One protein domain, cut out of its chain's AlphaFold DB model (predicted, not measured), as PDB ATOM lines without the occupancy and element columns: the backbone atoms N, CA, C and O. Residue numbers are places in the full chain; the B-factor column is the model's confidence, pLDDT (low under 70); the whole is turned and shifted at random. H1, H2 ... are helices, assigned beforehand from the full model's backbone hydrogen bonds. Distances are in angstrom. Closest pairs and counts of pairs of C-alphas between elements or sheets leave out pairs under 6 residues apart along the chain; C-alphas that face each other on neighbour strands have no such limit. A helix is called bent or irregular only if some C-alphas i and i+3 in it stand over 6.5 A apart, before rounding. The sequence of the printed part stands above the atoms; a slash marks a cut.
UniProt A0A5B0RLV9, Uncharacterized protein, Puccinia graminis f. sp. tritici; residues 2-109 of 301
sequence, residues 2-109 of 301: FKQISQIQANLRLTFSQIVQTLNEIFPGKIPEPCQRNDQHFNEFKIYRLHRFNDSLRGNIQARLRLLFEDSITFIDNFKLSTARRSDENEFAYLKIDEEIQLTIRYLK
ATOM      1  N   PHE A   2     124.431  82.156  91.662       75.88
ATOM      2  CA  PHE A   2     124.381  82.239  90.181       75.88
ATOM      3  C   PHE A   2     124.933  83.541  89.571       75.88
ATOM      4  O   PHE A   2     125.668  83.497  88.590       75.88
ATOM      5  N   LYS A   3     124.665  84.700  90.190       80.25
ATOM      6  CA  LYS A   3     125.224  85.994  89.750       80.25
ATOM      7  C   LYS A   3     126.760  86.037  89.818       80.25
ATOM      8  O   LYS A   3     127.391  86.598  88.934       80.25
ATOM      9  N   GLN A   4     127.357  85.429  90.845       81.19
ATOM     10  CA  GLN A   4     128.817  85.363  90.994       81.19
ATOM     11  C   GLN A   4     129.435  84.419  89.958       81.19
ATOM     12  O   GLN A   4     130.423  84.784  89.333       81.19
ATOM     13  N   ILE A   5     128.823  83.251  89.728       77.88
ATOM     14  CA  ILE A   5     129.269  82.291  88.704       77.88
ATOM     15  C   ILE A   5     129.239  82.945  87.318       77.88
ATOM     16  O   ILE A   5     130.238  82.922  86.605       77.88
ATOM     17  N   SER A   6     128.128  83.602  86.976       81.19
ATOM     18  CA  SER A   6     127.977  84.297  85.697       81.19
ATOM     19  C   SER A   6     129.014  85.416  85.519       81.19
ATOM     20  O   SER A   6     129.620  85.525  84.454       81.19
ATOM     21  N   GLN A   7     129.300  86.189  86.574       88.56
ATOM     22  CA  GLN A   7     130.340  87.220  86.529       88.56
ATOM     23  C   GLN A   7     131.737  86.624  86.306       88.56
ATOM     24  O   GLN A   7     132.503  87.150  85.500       88.56
ATOM     25  N   ILE A   8     132.075  85.527  86.992       84.31
ATOM     26  CA  ILE A   8     133.360  84.837  86.819       84.31
ATOM     27  C   ILE A   8     133.488  84.313  85.384       84.31
ATOM     28  O   ILE A   8     134.511  84.545  84.745       84.31
ATOM     29  N   GLN A   9     132.445  83.677  84.844       81.31
ATOM     30  CA  GLN A   9     132.429  83.185  83.462       81.31
ATOM     31  C   GLN A   9     132.598  84.316  82.440       81.31
ATOM     32  O   GLN A   9     133.387  84.179  81.504       81.31
ATOM     33  N   ALA A  10     131.904  85.443  82.626       87.38
ATOM     34  CA  ALA A  10     132.038  86.610  81.757       87.38
ATOM     35  C   ALA A  10     133.462  87.187  81.801       87.38
ATOM     36  O   ALA A  10     134.065  87.418  80.751       87.38
ATOM     37  N   ASN A  11     134.027  87.349  83.001       88.94
ATOM     38  CA  ASN A  11     135.386  87.856  83.193       88.94
ATOM     39  C   ASN A  11     136.438  86.928  82.578       88.94
ATOM     40  O   ASN A  11     137.346  87.403  81.897       88.94
ATOM     41  N   LEU A  12     136.308  85.612  82.779       83.38
ATOM     42  CA  LEU A  12     137.186  84.625  82.154       83.38
ATOM     43  C   LEU A  12     137.095  84.738  80.634       83.38
ATOM     44  O   LEU A  12     138.118  84.938  79.988       83.38
ATOM     45  N   ARG A  13     135.885  84.700  80.062       85.25
ATOM     46  CA  ARG A  13     135.691  84.792  78.608       85.25
ATOM     47  C   ARG A  13     136.346  86.042  78.025       85.25
ATOM     48  O   ARG A  13     137.087  85.925  77.056       85.25
ATOM     49  N   LEU A  14     136.114  87.207  78.632       90.62
ATOM     50  CA  LEU A  14     136.727  88.467  78.205       90.62
ATOM     51  C   LEU A  14     138.257  88.402  78.268       90.62
ATOM     52  O   LEU A  14     138.919  88.725  77.285       90.62
ATOM     53  N   THR A  15     138.808  87.927  79.385       88.94
ATOM     54  CA  THR A  15     140.260  87.836  79.593       88.94
ATOM     55  C   THR A  15     140.909  86.893  78.578       88.94
ATOM     56  O   THR A  15     141.894  87.251  77.939       88.94
ATOM     57  N   PHE A  16     140.330  85.706  78.365       85.12
ATOM     58  CA  PHE A  16     140.815  84.752  77.366       85.12
ATOM     59  C   PHE A  16     140.737  85.323  75.950       85.12
ATOM     60  O   PHE A  16     141.704  85.202  75.200       85.12
ATOM     61  N   SER A  17     139.624  85.967  75.580       87.88
ATOM     62  CA  SER A  17     139.474  86.589  74.261       87.88
ATOM     63  C   SER A  17     140.504  87.691  74.022       87.88
ATOM     64  O   SER A  17     141.103  87.717  72.951       87.88
ATOM     65  N   GLN A  18     140.764  88.541  75.017       91.19
ATOM     66  CA  GLN A  18     141.788  89.586  74.933       91.19
ATOM     67  C   GLN A  18     143.187  88.990  74.758       91.19
ATOM     68  O   GLN A  18     143.897  89.376  73.837       91.19
ATOM     69  N   ILE A  19     143.564  88.000  75.575       87.69
ATOM     70  CA  ILE A  19     144.871  87.331  75.463       87.69
ATOM     71  C   ILE A  19     145.039  86.686  74.080       87.69
ATOM     72  O   ILE A  19     146.085  86.832  73.448       87.69
ATOM     73  N   VAL A  20     144.015  85.976  73.601       86.62
ATOM     74  CA  VAL A  20     144.014  85.337  72.277       86.62
ATOM     75  C   VAL A  20     144.157  86.368  71.160       86.62
ATOM     76  O   VAL A  20     144.909  86.131  70.216       86.62
ATOM     77  N   GLN A  21     143.460  87.500  71.264       88.75
ATOM     78  CA  GLN A  21     143.564  88.587  70.299       88.75
ATOM     79  C   GLN A  21     144.975  89.184  70.295       88.75
ATOM     80  O   GLN A  21     145.591  89.241  69.237       88.75
ATOM     81  N   THR A  22     145.524  89.533  71.462       88.81
ATOM     82  CA  THR A  22     146.891  90.061  71.576       88.81
ATOM     83  C   THR A  22     147.921  89.078  71.020       88.81
ATOM     84  O   THR A  22     148.834  89.478  70.306       88.81
ATOM     85  N   LEU A  23     147.770  87.775  71.276       85.12
ATOM     86  CA  LEU A  23     148.645  86.766  70.674       85.12
ATOM     87  C   LEU A  23     148.573  86.760  69.144       85.12
ATOM     88  O   LEU A  23     149.613  86.663  68.500       85.12
ATOM     89  N   ASN A  24     147.370  86.865  68.573       87.19
ATOM     90  CA  ASN A  24     147.186  86.918  67.122       87.19
ATOM     91  C   ASN A  24     147.783  88.196  66.509       87.19
ATOM     92  O   ASN A  24     148.207  88.171  65.358       87.19
ATOM     93  N   GLU A  25     147.804  89.302  67.257       88.31
ATOM     94  CA  GLU A  25     148.423  90.563  66.833       88.31
ATOM     95  C   GLU A  25     149.958  90.466  66.826       88.31
ATOM     96  O   GLU A  25     150.592  90.950  65.890       88.31
ATOM     97  N   ILE A  26     150.563  89.805  67.824       83.06
ATOM     98  CA  ILE A  26     152.024  89.612  67.896       83.06
ATOM     99  C   ILE A  26     152.492  88.568  66.866       83.06
ATOM    100  O   ILE A  26     153.515  88.759  66.210       83.06
ATOM    101  N   PHE A  27     151.755  87.465  66.717       81.62
ATOM    102  CA  PHE A  27     152.042  86.399  65.756       81.62
ATOM    103  C   PHE A  27     150.813  86.137  64.881       81.62
ATOM    104  O   PHE A  27     149.970  85.307  65.239       81.62
ATOM    105  N   PRO A  28     150.704  86.805  63.716       76.06
ATOM    106  CA  PRO A  28     149.611  86.562  62.789       76.06
ATOM    107  C   PRO A  28     149.757  85.165  62.175       76.06
ATOM    108  O   PRO A  28     150.546  84.938  61.259       76.06
ATOM    109  N   GLY A  29     149.000  84.205  62.706       77.19
ATOM    110  CA  GLY A  29     148.955  82.827  62.221       77.19
ATOM    111  C   GLY A  29     149.222  81.786  63.305       77.19
ATOM    112  O   GLY A  29     149.150  82.050  64.504       77.19
ATOM    113  N   LYS A  30     149.496  80.550  62.878       83.38
ATOM    114  CA  LYS A  30     149.836  79.462  63.799       83.38
ATOM    115  C   LYS A  30     151.265  79.656  64.298       83.38
ATOM    116  O   LYS A  30     152.186  79.727  63.486       83.38
ATOM    117  N   ILE A  31     151.448  79.671  65.617       88.31
ATOM    118  CA  ILE A  31     152.786  79.698  66.213       88.31
ATOM    119  C   ILE A  31     153.535  78.421  65.787       88.31
ATOM    120  O   ILE A  31     153.042  77.320  66.063       88.31
ATOM    121  N   PRO A  32     154.681  78.533  65.089       89.56
ATOM    122  CA  PRO A  32     155.439  77.371  64.637       89.56
ATOM    123  C   PRO A  32     155.976  76.545  65.811       89.56
ATOM    124  O   PRO A  32     156.096  77.037  66.935       89.56
ATOM    125  N   GLU A  33     156.318  75.282  65.540       91.88
ATOM    126  CA  GLU A  33     157.055  74.457  66.501       91.88
ATOM    127  C   GLU A  33     158.425  75.110  66.785       91.88
ATOM    128  O   GLU A  33     159.012  75.698  65.866       91.88
ATOM    129  N   PRO A  34     158.956  75.047  68.021       94.19
ATOM    130  CA  PRO A  34     160.137  75.811  68.418       94.19
ATOM    131  C   PRO A  34     161.434  75.188  67.872       94.19
ATOM    132  O   PRO A  34     162.224  74.581  68.593       94.19
ATOM    133  N   CYS A  35     161.669  75.322  66.572       93.81
ATOM    134  CA  CYS A  35     162.842  74.786  65.875       93.81
ATOM    135  C   CYS A  35     163.976  75.815  65.725       93.81
ATOM    136  O   CYS A  35     165.060  75.483  65.247       93.81
ATOM    137  N   GLN A  36     163.738  77.057  66.142       93.56
ATOM    138  CA  GLN A  36     164.642  78.193  66.024       93.56
ATOM    139  C   GLN A  36     165.888  77.989  66.890       93.56
ATOM    140  O   GLN A  36     165.806  77.610  68.060       93.56
ATOM    141  N   ARG A  37     167.058  78.236  66.290       95.50
ATOM    142  CA  ARG A  37     168.374  77.990  66.902       95.50
ATOM    143  C   ARG A  37     169.172  79.256  67.217       95.50
ATOM    144  O   ARG A  37     170.265  79.152  67.766       95.50
ATOM    145  N   ASN A  38     168.641  80.418  66.860       94.44
ATOM    146  CA  ASN A  38     169.312  81.717  66.875       94.44
ATOM    147  C   ASN A  38     168.491  82.802  67.602       94.44
ATOM    148  O   ASN A  38     168.647  83.985  67.318       94.44
ATOM    149  N   ASP A  39     167.589  82.405  68.503       95.19
ATOM    150  CA  ASP A  39     166.706  83.301  69.255       95.19
ATOM    151  C   ASP A  39     167.067  83.410  70.749       95.19
ATOM    152  O   ASP A  39     166.253  83.847  71.558       95.19
ATOM    153  N   GLN A  40     168.296  83.046  71.134       93.31
ATOM    154  CA  GLN A  40     168.780  83.056  72.524       93.31
ATOM    155  C   GLN A  40     168.542  84.400  73.226       93.31
ATOM    156  O   GLN A  40     168.241  84.433  74.416       93.31
ATOM    157  N   HIS A  41     168.649  85.502  72.482       92.75
ATOM    158  CA  HIS A  41     168.566  86.869  72.998       92.75
ATOM    159  C   HIS A  41     167.144  87.444  73.013       92.75
ATOM    160  O   HIS A  41     166.952  88.581  73.433       92.75
ATOM    161  N   PHE A  42     166.143  86.693  72.543       92.38
ATOM    162  CA  PHE A  42     164.763  87.180  72.465       92.38
ATOM    163  C   PHE A  42     163.985  87.052  73.776       92.38
ATOM    164  O   PHE A  42     162.837  87.483  73.815       92.38
ATOM    165  N   ASN A  43     164.590  86.518  74.845       91.50
ATOM    166  CA  ASN A  43     164.023  86.484  76.198       91.50
ATOM    167  C   ASN A  43     162.553  86.004  76.222       91.50
ATOM    168  O   ASN A  43     162.274  84.843  75.913       91.50
ATOM    169  N   GLU A  44     161.600  86.879  76.555       88.44
ATOM    170  CA  GLU A  44     160.159  86.603  76.595       88.44
ATOM    171  C   GLU A  44     159.584  86.190  75.234       88.44
ATOM    172  O   GLU A  44     158.627  85.417  75.175       88.44
ATOM    173  N   PHE A  45     160.181  86.681  74.149       89.06
ATOM    174  CA  PHE A  45     159.752  86.462  72.770       89.06
ATOM    175  C   PHE A  45     160.420  85.259  72.104       89.06
ATOM    176  O   PHE A  45     160.202  85.019  70.915       89.06
ATOM    177  N   LYS A  46     161.197  84.465  72.850       92.94
ATOM    178  CA  LYS A  46     161.615  83.143  72.375       92.94
ATOM    179  C   LYS A  46     160.390  82.346  71.954       92.94
ATOM    180  O   LYS A  46     159.439  82.178  72.725       92.94
ATOM    181  N   ILE A  47     160.437  81.800  70.744       93.50
ATOM    182  CA  ILE A  47     159.298  81.090  70.161       93.50
ATOM    183  C   ILE A  47     158.866  79.892  71.014       93.50
ATOM    184  O   ILE A  47     157.682  79.589  71.072       93.50
ATOM    185  N   TYR A  48     159.785  79.267  71.757       93.75
ATOM    186  CA  TYR A  48     159.477  78.228  72.739       93.75
ATOM    187  C   TYR A  48     158.449  78.695  73.770       93.75
ATOM    188  O   TYR A  48     157.462  77.998  74.004       93.75
ATOM    189  N   ARG A  49     158.645  79.875  74.369       91.81
ATOM    190  CA  ARG A  49     157.749  80.390  75.413       91.81
ATOM    191  C   ARG A  49     156.368  80.667  74.841       91.81
ATOM    192  O   ARG A  49     155.372  80.233  75.410       91.81
ATOM    193  N   LEU A  50     156.327  81.323  73.686       91.50
ATOM    194  CA  LEU A  50     155.087  81.674  73.001       91.50
ATOM    195  C   LEU A  50     154.323  80.438  72.527       91.50
ATOM    196  O   LEU A  50     153.115  80.353  72.727       91.50
ATOM    197  N   HIS A  51     155.027  79.458  71.965       92.31
ATOM    198  CA  HIS A  51     154.463  78.179  71.547       92.31
ATOM    199  C   HIS A  51     153.850  77.439  72.737       92.31
ATOM    200  O   HIS A  51     152.670  77.109  72.707       92.31
ATOM    201  N   ARG A  52     154.601  77.274  73.834       91.44
ATOM    202  CA  ARG A  52     154.100  76.596  75.040       91.44
ATOM    203  C   ARG A  52     152.955  77.341  75.714       91.44
ATOM    204  O   ARG A  52     152.007  76.709  76.173       91.44
ATOM    205  N   PHE A  53     153.022  78.667  75.751       91.56
ATOM    206  CA  PHE A  53     151.933  79.497  76.247       91.56
ATOM    207  C   PHE A  53     150.668  79.309  75.404       91.56
ATOM    208  O   PHE A  53     149.601  79.064  75.956       91.56
ATOM    209  N   ASN A  54     150.787  79.359  74.078       91.25
ATOM    210  CA  ASN A  54     149.665  79.166  73.168       91.25
ATOM    211  C   ASN A  54     149.072  77.755  73.254       91.25
ATOM    212  O   ASN A  54     147.850  77.624  73.298       91.25
ATOM    213  N   ASP A  55     149.910  76.720  73.318       89.81
ATOM    214  CA  ASP A  55     149.470  75.330  73.474       89.81
ATOM    215  C   ASP A  55     148.726  75.124  74.795       89.81
ATOM    216  O   ASP A  55     147.666  74.500  74.829       89.81
ATOM    217  N   SER A  56     149.236  75.695  75.887       89.81
ATOM    218  CA  SER A  56     148.576  75.615  77.190       89.81
ATOM    219  C   SER A  56     147.261  76.402  77.205       89.81
ATOM    220  O   SER A  56     146.241  75.893  77.669       89.81
ATOM    221  N   LEU A  57     147.236  77.601  76.614       88.56
ATOM    222  CA  LEU A  57     146.056  78.462  76.559       88.56
ATOM    223  C   LEU A  57     144.931  77.866  75.696       88.56
ATOM    224  O   LEU A  57     143.792  77.755  76.152       88.56
ATOM    225  N   ARG A  58     145.239  77.501  74.446       87.75
ATOM    226  CA  ARG A  58     144.255  77.039  73.449       87.75
ATOM    227  C   ARG A  58     144.003  75.535  73.490       87.75
ATOM    228  O   ARG A  58     142.978  75.083  72.995       87.75
ATOM    229  N   GLY A  59     144.934  74.763  74.036       86.31
ATOM    230  CA  GLY A  59     144.788  73.326  74.239       86.31
ATOM    231  C   GLY A  59     144.306  73.036  75.653       86.31
ATOM    232  O   GLY A  59     143.117  72.813  75.877       86.31
ATOM    233  N   ASN A  60     145.233  73.058  76.612       87.69
ATOM    234  CA  ASN A  60     145.001  72.530  77.959       87.69
ATOM    235  C   ASN A  60     143.894  73.267  78.717       87.69
ATOM    236  O   ASN A  60     142.954  72.632  79.196       87.69
ATOM    237  N   ILE A  61     143.984  74.597  78.836       87.75
ATOM    238  CA  ILE A  61     142.991  75.366  79.592       87.75
ATOM    239  C   ILE A  61     141.631  75.295  78.902       87.75
ATOM    240  O   ILE A  61     140.624  75.065  79.567       87.75
ATOM    241  N   GLN A  62     141.583  75.445  77.578       85.38
ATOM    242  CA  GLN A  62     140.323  75.370  76.845       85.38
ATOM    243  C   GLN A  62     139.639  74.003  77.014       85.38
ATOM    244  O   GLN A  62     138.430  73.955  77.243       85.38
ATOM    245  N   ALA A  63     140.399  72.905  76.956       86.81
ATOM    246  CA  ALA A  63     139.877  71.560  77.188       86.81
ATOM    247  C   ALA A  63     139.364  71.384  78.626       86.81
ATOM    248  O   ALA A  63     138.258  70.888  78.827       86.81
ATOM    249  N   ARG A  64     140.116  71.848  79.632       86.50
ATOM    250  CA  ARG A  64     139.706  71.733  81.041       86.50
ATOM    251  C   ARG A  64     138.526  72.622  81.403       86.50
ATOM    252  O   ARG A  64     137.684  72.203  82.185       86.50
ATOM    253  N   LEU A  65     138.432  73.819  80.826       84.75
ATOM    254  CA  LEU A  65     137.251  74.672  80.962       84.75
ATOM    255  C   LEU A  65     136.020  74.007  80.351       84.75
ATOM    256  O   LEU A  65     134.952  74.067  80.948       84.75
ATOM    257  N   ARG A  66     136.165  73.368  79.182       84.50
ATOM    258  CA  ARG A  66     135.071  72.609  78.569       84.50
ATOM    259  C   ARG A  66     134.585  71.505  79.509       84.50
ATOM    260  O   ARG A  66     133.402  71.505  79.821       84.50
ATOM    261  N   LEU A  67     135.491  70.656  79.999       85.19
ATOM    262  CA  LEU A  67     135.150  69.585  80.944       85.19
ATOM    263  C   LEU A  67     134.500  70.141  82.218       85.19
ATOM    264  O   LEU A  67     133.445  69.676  82.623       85.19
ATOM    265  N   LEU A  68     135.056  71.217  82.788       83.81
ATOM    266  CA  LEU A  68     134.480  71.889  83.955       83.81
ATOM    267  C   LEU A  68     133.036  72.327  83.712       83.81
ATOM    268  O   LEU A  68     132.190  72.171  84.591       83.81
ATOM    269  N   PHE A  69     132.750  72.906  82.547       82.00
ATOM    270  CA  PHE A  69     131.400  73.344  82.214       82.00
ATOM    271  C   PHE A  69     130.457  72.167  81.946       82.00
ATOM    272  O   PHE A  69     129.318  72.223  82.401       82.00
ATOM    273  N   GLU A  70     130.914  71.117  81.263       83.25
ATOM    274  CA  GLU A  70     130.140  69.891  81.013       83.25
ATOM    275  C   GLU A  70     129.769  69.181  82.325       83.25
ATOM    276  O   GLU A  70     128.592  68.893  82.562       83.25
ATOM    277  N   ASP A  71     130.732  69.016  83.230       80.25
ATOM    278  CA  ASP A  71     130.507  68.450  84.560       80.25
ATOM    279  C   ASP A  71     129.599  69.353  85.398       80.25
ATOM    280  O   ASP A  71     128.708  68.877  86.092       80.25
ATOM    281  N   SER A  72     129.757  70.679  85.299       78.88
ATOM    282  CA  SER A  72     128.903  71.626  86.031       78.88
ATOM    283  C   SER A  72     127.447  71.534  85.582       78.88
ATOM    284  O   SER A  72     126.544  71.603  86.415       78.88
ATOM    285  N   ILE A  73     127.205  71.383  84.277       80.00
ATOM    286  CA  ILE A  73     125.859  71.184  83.726       80.00
ATOM    287  C   ILE A  73     125.285  69.866  84.245       80.00
ATOM    288  O   ILE A  73     124.189  69.864  84.802       80.00
ATOM    289  N   THR A  74     126.057  68.782  84.142       80.94
ATOM    290  CA  THR A  74     125.664  67.446  84.613       80.94
ATOM    291  C   THR A  74     125.329  67.458  86.103       80.94
ATOM    292  O   THR A  74     124.278  66.968  86.512       80.94
ATOM    293  N   PHE A  75     126.167  68.100  86.918       77.75
ATOM    294  CA  PHE A  75     125.947  68.271  88.348       77.75
ATOM    295  C   PHE A  75     124.659  69.050  88.639       77.75
ATOM    296  O   PHE A  75     123.853  68.619  89.462       77.75
ATOM    297  N   ILE A  76     124.424  70.177  87.952       77.62
ATOM    298  CA  ILE A  76     123.202  70.983  88.113       77.62
ATOM    299  C   ILE A  76     121.956  70.184  87.713       77.62
ATOM    300  O   ILE A  76     120.935  70.273  88.396       77.62
ATOM    301  N   ASP A  77     122.021  69.412  86.629       76.38
ATOM    302  CA  ASP A  77     120.909  68.583  86.167       76.38
ATOM    303  C   ASP A  77     120.627  67.421  87.124       76.38
ATOM    304  O   ASP A  77     119.470  67.182  87.471       76.38
ATOM    305  N   ASN A  78     121.669  66.783  87.662       73.69
ATOM    306  CA  ASN A  78     121.546  65.769  88.708       73.69
ATOM    307  C   ASN A  78     120.979  66.349  90.010       73.69
ATOM    308  O   ASN A  78     120.212  65.682  90.701       73.69
ATOM    309  N   PHE A  79     121.279  67.613  90.324       68.75
ATOM    310  CA  PHE A  79     120.715  68.308  91.483       68.75
ATOM    311  C   PHE A  79     119.193  68.505  91.390       68.75
ATOM    312  O   PHE A  79     118.540  68.708  92.416       68.75
ATOM    313  N   LYS A  80     118.613  68.438  90.180       68.31
ATOM    314  CA  LYS A  80     117.157  68.476  89.957       68.31
ATOM    315  C   LYS A  80     116.481  67.122  90.233       68.31
ATOM    316  O   LYS A  80     115.253  67.071  90.271       68.31
ATOM    317  N   LEU A  81     117.244  66.042  90.428       61.84
ATOM    318  CA  LEU A  81     116.756  64.687  90.713       61.84
ATOM    319  C   LEU A  81     116.881  64.368  92.222       61.84
ATOM    320  O   LEU A  81     117.714  64.936  92.924       61.84
ATOM    321  N   SER A  82     116.002  63.506  92.760       56.56
ATOM    322  CA  SER A  82     115.845  63.313  94.219       56.56
ATOM    323  C   SER A  82     117.130  62.872  94.949       56.56
ATOM    324  O   SER A  82     117.987  62.191  94.389       56.56
ATOM    325  N   THR A  83     117.211  63.203  96.240       58.72
ATOM    326  CA  THR A  83     118.365  63.121  97.160       58.72
ATOM    327  C   THR A  83     119.031  61.749  97.355       58.72
ATOM    328  O   THR A  83     120.078  61.689  97.994       58.72
ATOM    329  N   ALA A  84     118.491  60.654  96.812       55.66
ATOM    330  CA  ALA A  84     118.931  59.284  97.111       55.66
ATOM    331  C   ALA A  84     120.231  58.820  96.407       55.66
ATOM    332  O   ALA A  84     120.686  57.706  96.655       55.66
ATOM    333  N   ARG A  85     120.839  59.637  95.533       49.16
ATOM    334  CA  ARG A  85     122.072  59.303  94.781       49.16
ATOM    335  C   ARG A  85     123.113  60.430  94.775       49.16
ATOM    336  O   ARG A  85     123.795  60.644  93.780       49.16
ATOM    337  N   ARG A  86     123.235  61.189  95.863       53.56
ATOM    338  CA  ARG A  86     124.331  62.163  95.965       53.56
ATOM    339  C   ARG A  86     125.644  61.414  96.190       53.56
ATOM    340  O   ARG A  86     125.871  60.908  97.282       53.56
ATOM    341  N   SER A  87     126.484  61.317  95.162       53.06
ATOM    342  CA  SER A  87     127.901  61.026  95.369       53.06
ATOM    343  C   SER A  87     128.553  62.293  95.919       53.06
ATOM    344  O   SER A  87     128.618  63.305  95.228       53.06
ATOM    345  N   ASP A  88     129.009  62.241  97.168       50.28
ATOM    346  CA  ASP A  88     129.683  63.344  97.877       50.28
ATOM    347  C   ASP A  88     131.139  63.568  97.421       50.28
ATOM    348  O   ASP A  88     131.939  64.204  98.110       50.28
ATOM    349  N   GLU A  89     131.525  63.057  96.255       51.53
ATOM    350  CA  GLU A  89     132.881  63.237  95.761       51.53
ATOM    351  C   GLU A  89     133.005  64.552  95.003       51.53
ATOM    352  O   GLU A  89     132.150  64.946  94.216       51.53
ATOM    353  N   ASN A  90     134.089  65.256  95.312       53.75
ATOM    354  CA  ASN A  90     134.437  66.593  94.861       53.75
ATOM    355  C   ASN A  90     134.741  66.567  93.346       53.75
ATOM    356  O   ASN A  90     135.898  66.663  92.933       53.75
ATOM    357  N   GLU A  91     133.692  66.398  92.535       56.91
ATOM    358  CA  GLU A  91     133.692  66.088  91.096       56.91
ATOM    359  C   GLU A  91     134.476  67.116  90.269       56.91
ATOM    360  O   GLU A  91     134.842  66.860  89.146       56.91
ATOM    361  N   PHE A  92     134.848  68.268  90.825       57.41
ATOM    362  CA  PHE A  92     135.611  69.291  90.104       57.41
ATOM    363  C   PHE A  92     137.100  69.343  90.464       57.41
ATOM    364  O   PHE A  92     137.896  69.918  89.720       57.41
ATOM    365  N   ALA A  93     137.513  68.747  91.589       54.16
ATOM    366  CA  ALA A  93     138.893  68.834  92.075       54.16
ATOM    367  C   ALA A  93     139.886  68.087  91.166       54.16
ATOM    368  O   ALA A  93     141.063  68.448  91.098       54.16
ATOM    369  N   TYR A  94     139.416  67.081  90.423       63.41
ATOM    370  CA  TYR A  94     140.255  66.320  89.498       63.41
ATOM    371  C   TYR A  94     140.663  67.133  88.257       63.41
ATOM    372  O   TYR A  94     141.705  66.859  87.658       63.41
ATOM    373  N   LEU A  95     139.891  68.166  87.896       66.56
ATOM    374  CA  LEU A  95     140.131  68.964  86.693       66.56
ATOM    375  C   LEU A  95     141.355  69.872  86.813       66.56
ATOM    376  O   LEU A  95     141.871  70.300  85.780       66.56
ATOM    377  N   LYS A  96     141.851  70.151  88.033       77.44
ATOM    378  CA  LYS A  96     143.143  70.825  88.299       77.44
ATOM    379  C   LYS A  96     143.368  72.089  87.450       77.44
ATOM    380  O   LYS A  96     144.459  72.337  86.934       77.44
ATOM    381  N   ILE A  97     142.298  72.839  87.196       82.50
ATOM    382  CA  ILE A  97     142.314  73.977  86.270       82.50
ATOM    383  C   ILE A  97     143.208  75.110  86.779       82.50
ATOM    384  O   ILE A  97     143.861  75.796  85.995       82.50
ATOM    385  N   ASP A  98     143.273  75.273  88.095       84.69
ATOM    386  CA  ASP A  98     144.175  76.190  88.771       84.69
ATOM    387  C   ASP A  98     145.642  75.845  88.472       84.69
ATOM    388  O   ASP A  98     146.401  76.743  88.112       84.69
ATOM    389  N   GLU A  99     146.023  74.559  88.517       84.88
ATOM    390  CA  GLU A  99     147.380  74.108  88.184       84.88
ATOM    391  C   GLU A  99     147.754  74.504  86.740       84.88
ATOM    392  O   GLU A  99     148.850  75.022  86.514       84.88
ATOM    393  N   GLU A 100     146.842  74.352  85.769       85.88
ATOM    394  CA  GLU A 100     147.095  74.760  84.372       85.88
ATOM    395  C   GLU A 100     147.145  76.270  84.174       85.88
ATOM    396  O   GLU A 100     147.969  76.759  83.401       85.88
ATOM    397  N   ILE A 101     146.294  77.032  84.866       87.56
ATOM    398  CA  ILE A 101     146.356  78.498  84.826       87.56
ATOM    399  C   ILE A 101     147.707  78.963  85.378       87.56
ATOM    400  O   ILE A 101     148.367  79.807  84.768       87.56
ATOM    401  N   GLN A 102     148.162  78.384  86.492       88.44
ATOM    402  CA  GLN A 102     149.475  78.694  87.057       88.44
ATOM    403  C   GLN A 102     150.609  78.297  86.108       88.44
ATOM    404  O   GLN A 102     151.547  79.076  85.925       88.44
ATOM    405  N   LEU A 103     150.527  77.132  85.460       86.19
ATOM    406  CA  LEU A 103     151.503  76.707  84.456       86.19
ATOM    407  C   LEU A 103     151.542  77.670  83.256       86.19
ATOM    408  O   LEU A 103     152.618  78.097  82.838       86.19
ATOM    409  N   THR A 104     150.375  78.089  82.769       89.50
ATOM    410  CA  THR A 104     150.224  79.068  81.683       89.50
ATOM    411  C   THR A 104     150.867  80.406  82.038       89.50
ATOM    412  O   THR A 104     151.641  80.957  81.254       89.50
ATOM    413  N   ILE A 105     150.620  80.914  83.251       88.81
ATOM    414  CA  ILE A 105     151.257  82.140  83.754       88.81
ATOM    415  C   ILE A 105     152.781  81.972  83.823       88.81
ATOM    416  O   ILE A 105     153.515  82.903  83.489       88.81
ATOM    417  N   ARG A 106     153.281  80.795  84.217       87.69
ATOM    418  CA  ARG A 106     154.724  80.516  84.261       87.69
ATOM    419  C   ARG A 106     155.360  80.470  82.872       87.69
ATOM    420  O   ARG A 106     156.502  80.901  82.758       87.69
ATOM    421  N   TYR A 107     154.664  80.036  81.819       88.62
ATOM    422  CA  TYR A 107     155.202  80.147  80.453       88.62
ATOM    423  C   TYR A 107     155.451  81.604  80.039       88.62
ATOM    424  O   TYR A 107     156.398  81.878  79.304       88.62
ATOM    425  N   LEU A 108     154.664  82.549  80.567       85.25
ATOM    426  CA  LEU A 108     154.878  83.981  80.351       85.25
ATOM    427  C   LEU A 108     155.931  84.576  81.285       85.25
ATOM    428  O   LEU A 108     156.827  85.273  80.821       85.25
ATOM    429  N   LYS A 109     155.844  84.306  82.592       86.44
ATOM    430  CA  LYS A 109     156.581  85.052  83.633       86.44
ATOM    431  C   LYS A 109     157.643  84.249  84.382       86.44
ATOM    432  O   LYS A 109     158.460  84.828  85.085       86.44
TER     433      LYS A 109
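Overview. This is residues 2 to 109 of the 301 residues of an uncharacterized protein of Puccinia graminis f. sp. tritici (UniProt A0A5B0RLV9). A long, loose rod of helices: H3 makes most of its length, H4 folds back beside the part of H3 nearer its first residue as a helical hairpin, and H1 runs alongside H3 at a small gap. Short H2 sits at the end of the rod where H3 begins, and a loop reaches out at the other end, where residues 79 to 85 stand free. The printed part has 108 residues with four named helices, H1 to H4 in order, and no named strand: all helix. It is loose, with a radius of gyration of the C-alphas of 18.2 A, and spans 63 by 24 by 21 A.

Along the chain. H1 is residues 2 to 26, 36.3 A long, from C-alpha 2 at (124.381, 82.239, 90.181). H2 is residues 40 to 45, 9.7 A, and irregular: C-alphas 41 and 44 are 9.1 A apart. H3 is residues 47 to 79, 45.9 A, neither bent nor irregular, but only just: C-alphas 58 and 61 are 6.5 A apart. H4 is residues 97 to 109, 18.3 A, to C-alpha 109 at (156.581, 85.052, 83.633).

Arrangement. H1 and H3 are near each other, with 14 pairs of C-alphas within 10 A. H1 is apart from H2 and H4. H2 and H3 are close but not clearly touching, the closest C-alphas being Glu 44 and Leu 50, 7.9 A. H2 and H4 are likewise close but not clearly touching, at Glu 44 and Leu 108, 7.0 A. H3 and H4 touch, closest at the C-alphas of Phe 53 and Tyr 107, 5.4 A, at a shallow tilt of 18 degrees, opposite ways. Every O i to N i+4 pair is within hydrogen-bond range in H1 and H4; H3 has 27 of 29, and H2 has 0 of 2, with 1 of 3 O i to N i+3 pairs.

Size, cuts and confidence. The two C-alphas farthest apart, Asn 38 and Ala 84, are 62.9 A apart. The printed part has no cut. The links H1 to H2 and H3 to H4 are long. Residues 79 to 95 have pLDDT under 70.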